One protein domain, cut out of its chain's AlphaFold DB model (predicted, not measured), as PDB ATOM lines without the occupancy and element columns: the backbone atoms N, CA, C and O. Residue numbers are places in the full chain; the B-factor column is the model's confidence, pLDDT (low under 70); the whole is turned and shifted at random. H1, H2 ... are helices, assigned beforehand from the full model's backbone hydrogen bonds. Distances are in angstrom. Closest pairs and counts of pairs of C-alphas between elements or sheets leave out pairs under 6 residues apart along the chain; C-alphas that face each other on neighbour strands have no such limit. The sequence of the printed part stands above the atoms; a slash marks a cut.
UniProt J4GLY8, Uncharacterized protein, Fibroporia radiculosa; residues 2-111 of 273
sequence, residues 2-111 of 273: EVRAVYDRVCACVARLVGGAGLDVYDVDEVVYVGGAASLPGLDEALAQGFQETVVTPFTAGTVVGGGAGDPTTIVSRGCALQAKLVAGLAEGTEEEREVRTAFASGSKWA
ATOM      1  N   GLU A   2      24.476 101.970  86.514       67.44
ATOM      2  CA  GLU A   2      25.815 102.015  85.878       67.44
ATOM      3  C   GLU A   2      27.011 102.181  86.838       67.44
ATOM      4  O   GLU A   2      28.052 101.570  86.625       67.44
ATOM      5  N   VAL A   3      26.876 102.961  87.919       80.50
ATOM      6  CA  VAL A   3      27.984 103.208  88.871       80.50
ATOM      7  C   VAL A   3      28.332 101.959  89.692       80.50
ATOM      8  O   VAL A   3      29.503 101.705  89.958       80.50
ATOM      9  N   ARG A   4      27.331 101.131  90.021       85.75
ATOM     10  CA  ARG A   4      27.523  99.884  90.779       85.75
ATOM     11  C   ARG A   4      28.441  98.915  90.032       85.75
ATOM     12  O   ARG A   4      29.429  98.472  90.594       85.75
ATOM     13  N   ALA A   5      28.224  98.746  88.726       90.62
ATOM     14  CA  ALA A   5      29.082  97.913  87.883       90.62
ATOM     15  C   ALA A   5      30.550  98.387  87.839       90.62
ATOM     16  O   ALA A   5      31.454  97.584  87.606       90.62
ATOM     17  N   VAL A   6      30.810  99.685  88.037       91.88
ATOM     18  CA  VAL A   6      32.178 100.212  88.156       91.88
ATOM     19  C   VAL A   6      32.778  99.834  89.509       91.88
ATOM     20  O   VAL A   6      33.914  99.368  89.543       91.88
ATOM     21  N   TYR A   7      32.027  99.988  90.601       93.06
ATOM     22  CA  TYR A   7      32.483  99.610  91.942       93.06
ATOM     23  C   TYR A   7      32.745  98.110  92.051       93.06
ATOM     24  O   TYR A   7      33.825  97.729  92.490       93.06
ATOM     25  N   ASP A   8      31.861  97.270  91.515       91.75
ATOM     26  CA  ASP A   8      32.033  95.814  91.511       91.75
ATOM     27  C   ASP A   8      33.342  95.403  90.810       91.75
ATOM     28  O   ASP A   8      34.084  94.542  91.283       91.75
ATOM     29  N   ARG A   9      33.692  96.075  89.700       93.56
ATOM     30  CA  ARG A   9      34.970  95.854  89.001       93.56
ATOM     31  C   ARG A   9      36.175  96.284  89.832       93.56
ATOM     32  O   ARG A   9      37.217  95.635  89.740       93.56
ATOM     33  N   VAL A  10      36.059  97.360  90.610       93.25
ATOM     34  CA  VAL A  10      37.124  97.798  91.522       93.25
ATOM     35  C   VAL A  10      37.288  96.781  92.651       93.25
ATOM     36  O   VAL A  10      38.407  96.316  92.858       93.25
ATOM     37  N   CYS A  11      36.199  96.353  93.295       92.31
ATOM     38  CA  CYS A  11      36.223  95.328  94.342       92.31
ATOM     39  C   CYS A  11      36.844  94.015  93.836       92.31
ATOM     40  O   CYS A  11      37.743  93.467  94.473       92.31
ATOM     41  N   ALA A  12      36.472  93.561  92.634       93.50
ATOM     42  CA  ALA A  12      37.069  92.378  92.014       93.50
ATOM     43  C   ALA A  12      38.573  92.549  91.730       93.50
ATOM     44  O   ALA A  12      39.361  91.617  91.912       93.50
ATOM     45  N   CYS A  13      39.003  93.740  91.298       94.88
ATOM     46  CA  CYS A  13      40.424  94.036  91.113       94.88
ATOM     47  C   CYS A  13      41.200  93.988  92.431       94.88
ATOM     48  O   CYS A  13      42.311  93.458  92.445       94.88
ATOM     49  N   VAL A  14      40.623  94.521  93.510       94.12
ATOM     50  CA  VAL A  14      41.214  94.502  94.852       94.12
ATOM     51  C   VAL A  14      41.344  93.068  95.356       94.12
ATOM     52  O   VAL A  14      42.453  92.650  95.675       94.12
ATOM     53  N   ALA A  15      40.268  92.276  95.315       91.88
ATOM     54  CA  ALA A  15      40.299  90.871  95.724       91.88
ATOM     55  C   ALA A  15      41.347  90.063  94.938       91.88
ATOM     56  O   ALA A  15      42.122  89.302  95.515       91.88
ATOM     57  N   ARG A  16      41.445  90.286  93.620       94.94
ATOM     58  CA  ARG A  16      42.468  89.652  92.774       94.94
ATOM     59  C   ARG A  16      43.890  90.080  93.145       94.94
ATOM     60  O   ARG A  16      44.801  89.262  93.058       94.94
ATOM     61  N   LEU A  17      44.106  91.349  93.497       95.19
ATOM     62  CA  LEU A  17      45.422  91.856  93.896       95.19
ATOM     63  C   LEU A  17      45.861  91.251  95.231       95.19
ATOM     64  O   LEU A  17      46.987  90.773  95.329       95.19
ATOM     65  N   VAL A  18      44.960  91.237  96.213       92.62
ATOM     66  CA  VAL A  18      45.196  90.658  97.541       92.62
ATOM     67  C   VAL A  18      45.496  89.160  97.419       92.62
ATOM     68  O   VAL A  18      46.548  88.709  97.867       92.62
ATOM     69  N   GLY A  19      44.678  88.419  96.663       91.19
ATOM     70  CA  GLY A  19      44.942  87.007  96.371       91.19
ATOM     71  C   GLY A  19      46.247  86.776  95.597       91.19
ATOM     72  O   GLY A  19      46.956  85.804  95.844       91.19
ATOM     73  N   GLY A  20      46.622  87.693  94.698       92.25
ATOM     74  CA  GLY A  20      47.903  87.654  93.986       92.25
ATOM     75  C   GLY A  20      49.127  87.845  94.890       92.25
ATOM     76  O   GLY A  20      50.215  87.400  94.528       92.25
ATOM     77  N   ALA A  21      48.950  88.466  96.058       88.50
ATOM     78  CA  ALA A  21      49.965  88.571  97.103       88.50
ATOM     79  C   ALA A  21      49.972  87.362  98.060       88.50
ATOM     80  O   ALA A  21      50.786  87.326  98.977       88.50
ATOM     81  N   GLY A  22      49.096  86.370  97.851       87.12
ATOM     82  CA  GLY A  22      48.954  85.215  98.743       87.12
ATOM     83  C   GLY A  22      48.227  85.528 100.054       87.12
ATOM     84  O   GLY A  22      48.367  84.767 101.007       87.12
ATOM     85  N   LEU A  23      47.475  86.630 100.099       89.44
ATOM     86  CA  LEU A  23      46.692  87.076 101.253       89.44
ATOM     87  C   LEU A  23      45.189  86.933 100.966       89.44
ATOM     88  O   LEU A  23      44.776  86.865  99.804       89.44
ATOM     89  N   ASP A  24      44.366  86.922 102.012       89.62
ATOM     90  CA  ASP A  24      42.914  87.094 101.902       89.62
ATOM     91  C   ASP A  24      42.527  88.549 102.227       89.62
ATOM     92  O   ASP A  24      43.261  89.275 102.895       89.62
ATOM     93  N   VAL A  25      41.360  89.005 101.767       88.56
ATOM     94  CA  VAL A  25      40.837  90.339 102.126       88.56
ATOM     95  C   VAL A  25      40.647  90.490 103.636       88.56
ATOM     96  O   VAL A  25      40.710  91.602 104.150       88.56
ATOM     97  N   TYR A  26      40.502  89.378 104.357       87.75
ATOM     98  CA  TYR A  26      40.473  89.367 105.811       87.75
ATOM     99  C   TYR A  26      41.836  89.709 106.425       87.75
ATOM    100  O   TYR A  26      41.865  90.238 107.526       87.75
ATOM    101  N   ASP A  27      42.963  89.487 105.747       87.31
ATOM    102  CA  ASP A  27      44.296  89.866 106.246       87.31
ATOM    103  C   ASP A  27      44.578  91.381 106.163       87.31
ATOM    104  O   ASP A  27      45.620  91.832 106.630       87.31
ATOM    105  N   VAL A  28      43.693  92.175 105.555       90.62
ATOM    106  CA  VAL A  28      43.881  93.625 105.410       90.62
ATOM    107  C   VAL A  28      43.441  94.339 106.684       90.62
ATOM    108  O   VAL A  28      42.307  94.173 107.108       90.62
ATOM    109  N   ASP A  29      44.312  95.173 107.256       90.94
ATOM    110  CA  ASP A  29      43.994  95.991 108.439       90.94
ATOM    111  C   ASP A  29      43.573  97.429 108.079       90.94
ATOM    112  O   ASP A  29      42.753  98.044 108.761       90.94
ATOM    113  N   GLU A  30      44.134  97.983 106.999       91.69
ATOM    114  CA  GLU A  30      43.916  99.371 106.579       91.69
ATOM    115  C   GLU A  30      43.843  99.491 105.052       91.69
ATOM    116  O   GLU A  30      44.625  98.882 104.318       91.69
ATOM    117  N   VAL A  31      42.930 100.340 104.571       92.25
ATOM    118  CA  VAL A  31      42.811 100.709 103.156       92.25
ATOM    119  C   VAL A  31      43.111 102.192 102.992       92.25
ATOM    120  O   VAL A  31      42.360 103.050 103.446       92.25
ATOM    121  N   VAL A  32      44.188 102.509 102.270       91.62
ATOM    122  CA  VAL A  32      44.574 103.893 101.969       91.62
ATOM    123  C   VAL A  32      44.081 104.291 100.576       91.62
ATOM    124  O   VAL A  32      44.532 103.758  99.562       91.62
ATOM    125  N   TYR A  33      43.181 105.273 100.514       91.94
ATOM    126  CA  TYR A  33      42.637 105.790  99.258       91.94
ATOM    127  C   TYR A  33      43.551 106.822  98.593       91.94
ATOM    128  O   TYR A  33      44.044 107.752  99.233       91.94
ATOM    129  N   VAL A  34      43.735 106.691  97.275       92.75
ATOM    130  CA  VAL A  34      44.597 107.570  96.473       92.75
ATOM    131  C   VAL A  34      43.889 107.999  95.187       92.75
ATOM    132  O   VAL A  34      43.382 107.169  94.435       92.75
ATOM    133  N   GLY A  35      43.909 109.302  94.899       91.06
ATOM    134  CA  GLY A  35      43.311 109.908  93.706       91.06
ATOM    135  C   GLY A  35      41.859 110.348  93.908       91.06
ATOM    136  O   GLY A  35      41.127 109.795  94.719       91.06
ATOM    137  N   GLY A  36      41.410 111.357  93.152       89.19
ATOM    138  CA  GLY A  36      40.110 112.003  93.407       89.19
ATOM    139  C   GLY A  36      38.878 111.117  93.221       89.19
ATOM    140  O   GLY A  36      37.867 111.341  93.876       89.19
ATOM    141  N   ALA A  37      38.957 110.071  92.394       89.88
ATOM    142  CA  ALA A  37      37.874 109.090  92.284       89.88
ATOM    143  C   ALA A  37      37.689 108.263  93.572       89.88
ATOM    144  O   ALA A  37      36.606 107.737  93.805       89.88
ATOM    145  N   ALA A  38      38.716 108.184  94.422       90.00
ATOM    146  CA  ALA A  38      38.656 107.493  95.703       90.00
ATOM    147  C   ALA A  38      38.031 108.349  96.824       90.00
ATOM    148  O   ALA A  38      37.879 107.882  97.945       90.00
ATOM    149  N   SER A  39      37.623 109.591  96.528       88.81
ATOM    150  CA  SER A  39      36.848 110.443  97.442       88.81
ATOM    151  C   SER A  39      35.339 110.162  97.402       88.81
ATOM    152  O   SER A  39      34.575 110.856  98.067       88.81
ATOM    153  N   LEU A  40      34.891 109.188  96.602       90.19
ATOM    154  CA  LEU A  40      33.482 108.823  96.462       90.19
ATOM    155  C   LEU A  40      33.046 107.910  97.625       90.19
ATOM    156  O   LEU A  40      33.524 106.778  97.680       90.19
ATOM    157  N   PRO A  41      32.104 108.326  98.495       89.06
ATOM    158  CA  PRO A  41      31.663 107.502  99.627       89.06
ATOM    159  C   PRO A  41      31.095 106.143  99.203       89.06
ATOM    160  O   PRO A  41      31.394 105.130  99.819       89.06
ATOM    161  N   GLY A  42      30.364 106.093  98.084       90.56
ATOM    162  CA  GLY A  42      29.797 104.840  97.575       90.56
ATOM    163  C   GLY A  42      30.841 103.800  97.146       90.56
ATOM    164  O   GLY A  42      30.520 102.618  97.083       90.56
ATOM    165  N   LEU A  43      32.083 104.214  96.861       90.81
ATOM    166  CA  LEU A  43      33.175 103.271  96.616       90.81
ATOM    167  C   LEU A  43      33.649 102.626  97.926       90.81
ATOM    168  O   LEU A  43      33.914 101.428  97.939       90.81
ATOM    169  N   ASP A  44      33.740 103.406  99.005       91.00
ATOM    170  CA  ASP A  44      34.099 102.898 100.332       91.00
ATOM    171  C   ASP A  44      33.027 101.951 100.869       91.00
ATOM    172  O   ASP A  44      33.354 100.842 101.274       91.00
ATOM    173  N   GLU A  45      31.749 102.316 100.741       90.62
ATOM    174  CA  GLU A  45      30.621 101.449 101.106       90.62
ATOM    175  C   GLU A  45      30.645 100.109 100.352       90.62
ATOM    176  O   GLU A  45      30.357  99.063 100.933       90.62
ATOM    177  N   ALA A  46      30.999 100.121  99.062       91.31
ATOM    178  CA  ALA A  46      31.095  98.907  98.253       91.31
ATOM    179  C   ALA A  46      32.309  98.039  98.622       91.31
ATOM    180  O   ALA A  46      32.219  96.814  98.595       91.31
ATOM    181  N   LEU A  47      33.445  98.658  98.961       89.81
ATOM    182  CA  LEU A  47      34.644  97.940  99.391       89.81
ATOM    183  C   LEU A  47      34.480  97.363 100.799       89.81
ATOM    184  O   LEU A  47      34.846  96.211 101.018       89.81
ATOM    185  N   ALA A  48      33.893  98.123 101.724       87.12
ATOM    186  CA  ALA A  48      33.695  97.730 103.116       87.12
ATOM    187  C   ALA A  48      32.910  96.417 103.258       87.12
ATOM    188  O   ALA A  48      33.203  95.638 104.153       87.12
ATOM    189  N   GLN A  49      31.986  96.122 102.335       86.06
ATOM    190  CA  GLN A  49      31.239  94.853 102.310       86.06
ATOM    191  C   GLN A  49      32.128  93.615 102.124       86.06
ATOM    192  O   GLN A  49      31.743  92.523 102.527       86.06
ATOM    193  N   GLY A  50      33.292  93.762 101.482       84.12
ATOM    194  CA  GLY A  50      34.226  92.658 101.250       84.12
ATOM    195  C   GLY A  50      35.302  92.512 102.328       84.12
ATOM    196  O   GLY A  50      35.991  91.494 102.351       84.12
ATOM    197  N   PHE A  51      35.471  93.517 103.187       88.19
ATOM    198  CA  PHE A  51      36.492  93.553 104.230       88.19
ATOM    199  C   PHE A  51      35.910  93.200 105.601       88.19
ATOM    200  O   PHE A  51      34.698  93.151 105.791       88.19
ATOM    201  N   GLN A  52      36.786  92.967 106.580       85.38
ATOM    202  CA  GLN A  52      36.348  92.878 107.972       85.38
ATOM    203  C   GLN A  52      35.853  94.243 108.460       85.38
ATOM    204  O   GLN A  52      36.397  95.282 108.091       85.38
ATOM    205  N   GLU A  53      34.889  94.247 109.377       84.06
ATOM    206  CA  GLU A  53      34.379  95.487 109.983       84.06
ATOM    207  C   GLU A  53      35.458  96.276 110.743       84.06
ATOM    208  O   GLU A  53      35.338  97.483 110.945       84.06
ATOM    209  N   THR A  54      36.534  95.602 111.159       86.19
ATOM    210  CA  THR A  54      37.672  96.210 111.854       86.19
ATOM    211  C   THR A  54      38.610  96.988 110.932       86.19
ATOM    212  O   THR A  54      39.512  97.655 111.438       86.19
ATOM    213  N   VAL A  55      38.437  96.902 109.608       90.25
ATOM    214  CA  VAL A  55      39.318  97.575 108.648       90.25
ATOM    215  C   VAL A  55      39.176  99.087 108.749       90.25
ATOM    216  O   VAL A  55      38.085  99.658 108.670       90.25
ATOM    217  N   VAL A  56      40.316  99.757 108.889       90.25
ATOM    218  CA  VAL A  56      40.369 101.214 108.948       90.25
ATOM    219  C   VAL A  56      40.432 101.776 107.534       90.25
ATOM    220  O   VAL A  56      41.284 101.405 106.728       90.25
ATOM    221  N   THR A  57      39.542 102.718 107.234       90.81
ATOM    222  CA  THR A  57      39.565 103.495 105.997       90.81
ATOM    223  C   THR A  57      39.537 104.984 106.340       90.81
ATOM    224  O   THR A  57      39.087 105.385 107.419       90.81
ATOM    225  N   PRO A  58      39.983 105.866 105.432       87.94
ATOM    226  CA  PRO A  58      39.844 107.303 105.610       87.94
ATOM    227  C   PRO A  58      38.412 107.761 105.923       87.94
ATOM    228  O   PRO A  58      38.248 108.765 106.623       87.94
ATOM    229  N   PHE A  59      37.391 107.049 105.431       88.62
ATOM    230  CA  PHE A  59      35.985 107.358 105.685       88.62
ATOM    231  C   PHE A  59      35.552 106.909 107.079       88.62
ATOM    232  O   PHE A  59      34.985 107.727 107.803       88.62
ATOM    233  N   THR A  60      35.892 105.685 107.503       88.06
ATOM    234  CA  THR A  60      35.595 105.217 108.871       88.06
ATOM    235  C   THR A  60      36.341 106.042 109.924       88.06
ATOM    236  O   THR A  60      35.805 106.324 110.993       88.06
ATOM    237  N   ALA A  61      37.532 106.546 109.585       86.31
ATOM    238  CA  ALA A  61      38.297 107.476 110.412       86.31
ATOM    239  C   ALA A  61      37.824 108.948 110.323       86.31
ATOM    240  O   ALA A  61      38.324 109.797 111.064       86.31
ATOM    241  N   GLY A  62      36.908 109.293 109.410       85.56
ATOM    242  CA  GLY A  62      36.395 110.660 109.237       85.56
ATOM    243  C   GLY A  62      37.423 111.678 108.718       85.56
ATOM    244  O   GLY A  62      37.288 112.880 108.945       85.56
ATOM    245  N   THR A  63      38.469 111.224 108.022       83.69
ATOM    246  CA  THR A  63      39.638 112.047 107.650       83.69
ATOM    247  C   THR A  63      39.623 112.582 106.213       83.69
ATOM    248  O   THR A  63      40.525 113.335 105.839       83.69
ATOM    249  N   VAL A  64      38.603 112.236 105.418       76.44
ATOM    250  CA  VAL A  64      38.455 112.623 103.993       76.44
ATOM    251  C   VAL A  64      37.964 114.071 103.810       76.44
ATOM    252  O   VAL A  64      38.099 114.653 102.735       76.44
ATOM    253  N   VAL A  65      37.402 114.700 104.847       68.25
ATOM    254  CA  VAL A  65      36.705 115.992 104.716       68.25
ATOM    255  C   VAL A  65      37.679 117.158 104.500       68.25
ATOM    256  O   VAL A  65      38.570 117.398 105.312       68.25
ATOM    257  N   GLY A  66      37.466 117.929 103.426       63.66
ATOM    258  CA  GLY A  66      38.041 119.270 103.248       63.66
ATOM    259  C   GLY A  66      39.565 119.341 103.105       63.66
ATOM    260  O   GLY A  66      40.154 120.331 103.530       63.66
ATOM    261  N   GLY A  67      40.210 118.317 102.539       66.06
ATOM    262  CA  GLY A  67      41.677 118.259 102.469       66.06
ATOM    263  C   GLY A  67      42.331 117.717 103.744       66.06
ATOM    264  O   GLY A  67      43.477 118.052 104.046       66.06
ATOM    265  N   GLY A  68      41.581 116.933 104.525       74.19
ATOM    266  CA  GLY A  68      42.037 116.320 105.766       74.19
ATOM    267  C   GLY A  68      43.192 115.329 105.594       74.19
ATOM    268  O   GLY A  68      43.698 115.071 104.501       74.19
ATOM    269  N   ALA A  69      43.641 114.753 106.710       77.00
ATOM    270  CA  ALA A  69      44.807 113.871 106.727       77.00
ATOM    271  C   ALA A  69      44.667 112.640 105.812       77.00
ATOM    272  O   ALA A  69      45.693 112.158 105.329       77.00
ATOM    273  N   GLY A  70      43.439 112.187 105.550       81.06
ATOM    274  CA  GLY A  70      43.123 111.076 104.653       81.06
ATOM    275  C   GLY A  70      42.508 111.512 103.324       81.06
ATOM    276  O   GLY A  70      41.890 110.687 102.663       81.06
ATOM    277  N   ASP A  71      42.637 112.785 102.929       88.62
ATOM    278  CA  ASP A  71      42.183 113.253 101.616       88.62
ATOM    279  C   ASP A  71      42.939 112.531 100.477       88.62
ATOM    280  O   ASP A  71      44.149 112.748 100.294       88.62
ATOM    281  N   PRO A  72      42.233 111.726  99.658       91.25
ATOM    282  CA  PRO A  72      42.851 110.959  98.581       91.25
ATOM    283  C   PRO A  72      43.506 111.827  97.500       91.25
ATOM    284  O   PRO A  72      44.407 111.365  96.796       91.25
ATOM    285  N   THR A  73      43.073 113.083  97.334       90.69
ATOM    286  CA  THR A  73      43.553 113.962  96.255       90.69
ATOM    287  C   THR A  73      44.943 114.538  96.520       90.69
ATOM    288  O   THR A  73      45.656 114.883  95.576       90.69
ATOM    289  N   THR A  74      45.357 114.615  97.787       89.12
ATOM    290  CA  THR A  74      46.600 115.290  98.194       89.12
ATOM    291  C   THR A  74      47.652 114.354  98.785       89.12
ATOM    292  O   THR A  74      48.801 114.772  98.952       89.12
ATOM    293  N   ILE A  75      47.314 113.089  99.061       90.31
ATOM    294  CA  ILE A  75      48.192 112.140  99.764       90.31
ATOM    295  C   ILE A  75      49.549 111.921  99.073       90.31
ATOM    296  O   ILE A  75      50.585 111.958  99.738       90.31
ATOM    297  N   VAL A  76      49.573 111.811  97.737       92.25
ATOM    298  CA  VAL A  76      50.818 111.643  96.961       92.25
ATOM    299  C   VAL A  76      51.708 112.876  97.096       92.25
ATOM    300  O   VAL A  76      52.871 112.766  97.475       92.25
ATOM    301  N   SER A  77      51.153 114.067  96.856       92.31
ATOM    302  CA  SER A  77      51.892 115.331  96.946       92.31
ATOM    303  C   SER A  77      52.442 115.575  98.353       92.31
ATOM    304  O   SER A  77      53.577 116.027  98.505       92.31
ATOM    305  N   ARG A  78      51.666 115.236  99.391       91.00
ATOM    306  CA  ARG A  78      52.096 115.326 100.794       91.00
ATOM    307  C   ARG A  78      53.242 114.361 101.088       91.00
ATOM    308  O   ARG A  78      54.241 114.789 101.663       91.00
ATOM    309  N   GLY A  79      53.137 113.107 100.648       92.38
ATOM    310  CA  GLY A  79      54.210 112.117 100.764       92.38
ATOM    311  C   GLY A  79      55.498 112.581 100.079       92.38
ATOM    312  O   GLY A  79      56.563 112.573 100.697       92.38
ATOM    313  N   CYS A  80      55.401 113.090  98.846       94.25
ATOM    314  CA  CYS A  80      56.543 113.643  98.116       94.25
ATOM    315  C   CYS A  80      57.179 114.835  98.842       94.25
ATOM    316  O   CYS A  80      58.401 114.893  98.956       94.25
ATOM    317  N   ALA A  81      56.378 115.772  99.355       94.81
ATOM    318  CA  ALA A  81      56.888 116.937 100.074       94.81
ATOM    319  C   ALA A  81      57.583 116.551 101.392       94.81
ATOM    320  O   ALA A  81      58.645 117.089 101.708       94.81
ATOM    321  N   LEU A  82      57.019 115.598 102.143       94.00
ATOM    322  CA  LEU A  82      57.630 115.071 103.367       94.00
ATOM    323  C   LEU A  82      58.955 114.369 103.065       94.00
ATOM    324  O   LEU A  82      59.962 114.675 103.701       94.00
ATOM    325  N   GLN A  83      58.978 113.499 102.054       91.94
ATOM    326  CA  GLN A  83      60.198 112.809 101.649       91.94
ATOM    327  C   GLN A  83      61.265 113.792 101.153       91.94
ATOM    328  O   GLN A  83      62.425 113.689 101.545       91.94
ATOM    329  N   ALA A  84      60.885 114.790 100.352       90.88
ATOM    330  CA  ALA A  84      61.801 115.829  99.887       90.88
ATOM    331  C   ALA A  84      62.393 116.627 101.054       90.88
ATOM    332  O   ALA A  84      63.590 116.897 101.058       90.88
ATOM    333  N   LYS A  85      61.586 116.953 102.071       93.31
ATOM    334  CA  LYS A  85      62.061 117.618 103.290       93.31
ATOM    335  C   LYS A  85      63.080 116.766 104.052       93.31
ATOM    336  O   LYS A  85      64.070 117.315 104.525       93.31
ATOM    337  N   LEU A  86      62.851 115.456 104.173       90.00
ATOM    338  CA  LEU A  86      63.793 114.538 104.826       90.00
ATOM    339  C   LEU A  86      65.120 114.469 104.066       90.00
ATOM    340  O   LEU A  86      66.179 114.588 104.673       90.00
ATOM    341  N   VAL A  87      65.062 114.345 102.738       85.19
ATOM    342  CA  VAL A  87      66.257 114.273 101.887       85.19
ATOM    343  C   VAL A  87      67.021 115.599 101.870       85.19
ATOM    344  O   VAL A  87      68.242 115.592 101.971       85.19
ATOM    345  N   ALA A  88      66.329 116.737 101.791       87.38
ATOM    346  CA  ALA A  88      66.951 118.064 101.826       87.38
ATOM    347  C   ALA A  88      67.544 118.418 103.201       87.38
ATOM    348  O   ALA A  88      68.373 119.315 103.299       87.38
ATOM    349  N   GLY A  89      67.104 117.739 104.266       87.00
ATOM    350  CA  GLY A  89      67.660 117.891 105.610       87.00
ATOM    351  C   GLY A  89      68.975 117.140 105.834       87.00
ATOM    352  O   GLY A  89      69.596 117.334 106.878       87.00
ATOM    353  N   LEU A  90      69.402 116.290 104.892       85.31
ATOM    354  CA  LEU A  90      70.697 115.614 104.964       85.31
ATOM    355  C   LEU A  90      71.822 116.638 104.767       85.31
ATOM    356  O   LEU A  90      71.752 117.486 103.881       85.31
ATOM    357  N   ALA A  91      72.863 116.564 105.596       79.44
ATOM    358  CA  ALA A  91      73.992 117.479 105.510       79.44
ATOM    359  C   ALA A  91      74.766 117.257 104.199       79.44
ATOM    360  O   ALA A  91      75.366 116.196 104.001       79.44
ATOM    361  N   GLU A  92      74.757 118.265 103.324       82.38
ATOM    362  CA  GLU A  92      75.388 118.179 102.008       82.38
ATOM    363  C   GLU A  92      76.895 117.897 102.103       82.38
ATOM    364  O   GLU A  92      77.622 118.500 102.897       82.38
ATOM    365  N   GLY A  93      77.377 116.984 101.262       82.31
ATOM    366  CA  GLY A  93      78.799 116.659 101.147       82.31
ATOM    367  C   GLY A  93      79.337 115.740 102.246       82.31
ATOM    368  O   GLY A  93      80.544 115.492 102.286       82.31
ATOM    369  N   THR A  94      78.467 115.211 103.108       87.62
ATOM    370  CA  THR A  94      78.831 114.214 104.124       87.62
ATOM    371  C   THR A  94      78.817 112.792 103.559       87.62
ATOM    372  O   THR A  94      78.152 112.495 102.565       87.62
ATOM    373  N   GLU A  95      79.553 111.882 104.201       84.94
ATOM    374  CA  GLU A  95      79.491 110.452 103.864       84.94
ATOM    375  C   GLU A  95      78.102 109.859 104.156       84.94
ATOM    376  O   GLU A  95      77.632 109.014 103.397       84.94
ATOM    377  N   GLU A  96      77.402 110.362 105.179       82.69
ATOM    378  CA  GLU A  96      76.027 109.959 105.508       82.69
ATOM    379  C   GLU A  96      75.061 110.236 104.350       82.69
ATOM    380  O   GLU A  96      74.281 109.367 103.964       82.69
ATOM    381  N   GLU A  97      75.148 111.418 103.729       85.88
ATOM    382  CA  GLU A  97      74.332 111.751 102.559       85.88
ATOM    383  C   GLU A  97      74.584 110.769 101.402       85.88
ATOM    384  O   GLU A  97      73.644 110.291 100.756       85.88
ATOM    385  N   ARG A  98      75.855 110.433 101.141       86.38
ATOM    386  CA  ARG A  98      76.224 109.481 100.082       86.38
ATOM    387  C   ARG A  98      75.702 108.081 100.374       86.38
ATOM    388  O   ARG A  98      75.201 107.427  99.457       86.38
ATOM    389  N   GLU A  99      75.795 107.626 101.619       85.12
ATOM    390  CA  GLU A  99      75.290 106.315 102.027       85.12
ATOM    391  C   GLU A  99      73.769 106.235 101.870       85.12
ATOM    392  O   GLU A  99      73.275 105.309 101.223       85.12
ATOM    393  N   VAL A 100      73.031 107.241 102.352       85.56
ATOM    394  CA  VAL A 100      71.568 107.301 102.220       85.56
ATOM    395  C   VAL A 100      71.150 107.314 100.750       85.56
ATOM    396  O   VAL A 100      70.270 106.553 100.355       85.56
ATOM    397  N   ARG A 101      71.804 108.107  99.893       83.31
ATOM    398  CA  ARG A 101      71.516 108.101  98.446       83.31
ATOM    399  C   ARG A 101      71.786 106.739  97.806       83.31
ATOM    400  O   ARG A 101      71.001 106.284  96.977       83.31
ATOM    401  N   THR A 102      72.864 106.073  98.214       86.06
ATOM    402  CA  THR A 102      73.222 104.732  97.726       86.06
ATOM    403  C   THR A 102      72.245 103.663  98.230       86.06
ATOM    404  O   THR A 102      72.021 102.659  97.553       86.06
ATOM    405  N   ALA A 103      71.597 103.874  99.381       86.44
ATOM    406  CA  ALA A 103      70.560 102.981  99.892       86.44
ATOM    407  C   ALA A 103      69.338 102.883  98.961       86.44
ATOM    408  O   ALA A 103      68.759 101.808  98.842       86.44
ATOM    409  N   PHE A 104      69.005 103.957  98.236       85.38
ATOM    410  CA  PHE A 104      67.894 103.980  97.276       85.38
ATOM    411  C   PHE A 104      68.270 103.515  95.859       85.38
ATOM    412  O   PHE A 104      67.403 103.447  94.986       85.38
ATOM    413  N   ALA A 105      69.543 103.208  95.596       86.00
ATOM    414  CA  ALA A 105      69.963 102.710  94.292       86.00
ATOM    415  C   ALA A 105      69.404 101.301  94.027       86.00
ATOM    416  O   ALA A 105      69.303 100.467  94.931       86.00
ATOM    417  N   SER A 106      69.067 101.009  92.769       84.44
ATOM    418  CA  SER A 106      68.614  99.675  92.367       84.44
ATOM    419  C   SER A 106      69.655  98.611  92.730       84.44
ATOM    420  O   SER A 106      70.834  98.756  92.413       84.44
ATOM    421  N   GLY A 107      69.216  97.536  93.387       82.00
ATOM    422  CA  GLY A 107      70.103  96.460  93.844       82.00
ATOM    423  C   GLY A 107      70.879  96.776  95.126       82.00
ATOM    424  O   GLY A 107      71.782  96.022  95.486       82.00
ATOM    425  N   SER A 108      70.549  97.865  95.828       85.88
ATOM    426  CA  SER A 108      71.136  98.144  97.136       85.88
ATOM    427  C   SER A 108      70.811  97.035  98.133       85.88
ATOM    428  O   SER A 108      69.664  96.603  98.244       85.88
ATOM    429  N   LYS A 109      71.808  96.627  98.927       82.44
ATOM    430  CA  LYS A 109      71.616  95.686 100.045       82.44
ATOM    431  C   LYS A 109      70.566  96.177 101.047       82.44
ATOM    432  O   LYS A 109      69.971  95.374 101.745       82.44
ATOM    433  N   TRP A 110      70.353  97.494 101.111       81.50
ATOM    434  CA  TRP A 110      69.392  98.140 102.003       81.50
ATOM    435  C   TRP A 110      67.943  98.035 101.508       81.50
ATOM    436  O   TRP A 110      67.023  98.262 102.284       81.50
ATOM    437  N   ALA A 111      67.734  97.666 100.240       81.00
ATOM    438  CA  ALA A 111      66.414  97.370  99.682       81.00
ATOM    439  C   ALA A 111      65.979  95.912  99.929       81.00
ATOM    440  O   ALA A 111      64.896  95.514  99.509       81.00
TER     441      ALA A 111
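Overview. This is residues 2 to 111 of the 273 residues of an uncharacterized protein of Fibroporia radiculosa (UniProt J4GLY8). Going along the printed part from its first residue, you meet a loose head of three helices, H1, H2 and H3, and long loops, with H1 packing on H3 through residues 7 to 11. From this head H4 leads away as an arm, its residues 79 to 86 sticking out, and beyond it the chain folds back through H5 like a hook. The 110 printed residues have five named helices in the order H1 to H5 and no named strand; the class is all helix, though under half of the residues, 54, are in named elements. The whole is loose, with a radius of gyration of the C-alphas of 18.4 A, and spans 56 by 36 by 26 A.

Arrangement. Look first at H1, residues 2 to 20, which touches H3, residues 41 to 48, with residues 7 to 11 alone; the closest C-alphas, of Cys 11 and Leu 47, are 5.9 A apart. Their lines stand at a steep tilt of 38 degrees, only just past shallow, and run the same way. H2, residues 36 to 39, is close to H3 but not clearly touching, with the closest C-alphas, of Ala 38 and Asp 44, 8.0 A apart. H4, residues 75 to 88, and H5, residues 95 to 103, touch no helix; they are only just apart from each other, at 8.5 A. In H3, H4 and H5 every O i to N i+4 pair is within hydrogen-bond range, in H1 14 of 15 are, and H2 is too short for such a pair.

Along the chain. Find C-alpha 2 at (25.815, 102.015, 85.878); from there H1 runs 27.6 A to Gly 20. H2 covers 5.4 A and H3 10.6 A. H4 begins at C-alpha 75, (48.192, 112.140, 99.764), and runs 19.8 A; H5 runs 12.3 A and ends at C-alpha 103, (70.560, 102.981, 99.892).

Size, cuts and confidence. The C-alphas farthest apart, of Glu 2 and Thr 94, are 57.4 A apart. The printed part has no cut; the links H1 to H2 and H3 to H4 are long. The model's pLDDT is under 70 at residue 2 and residues 65 to 67.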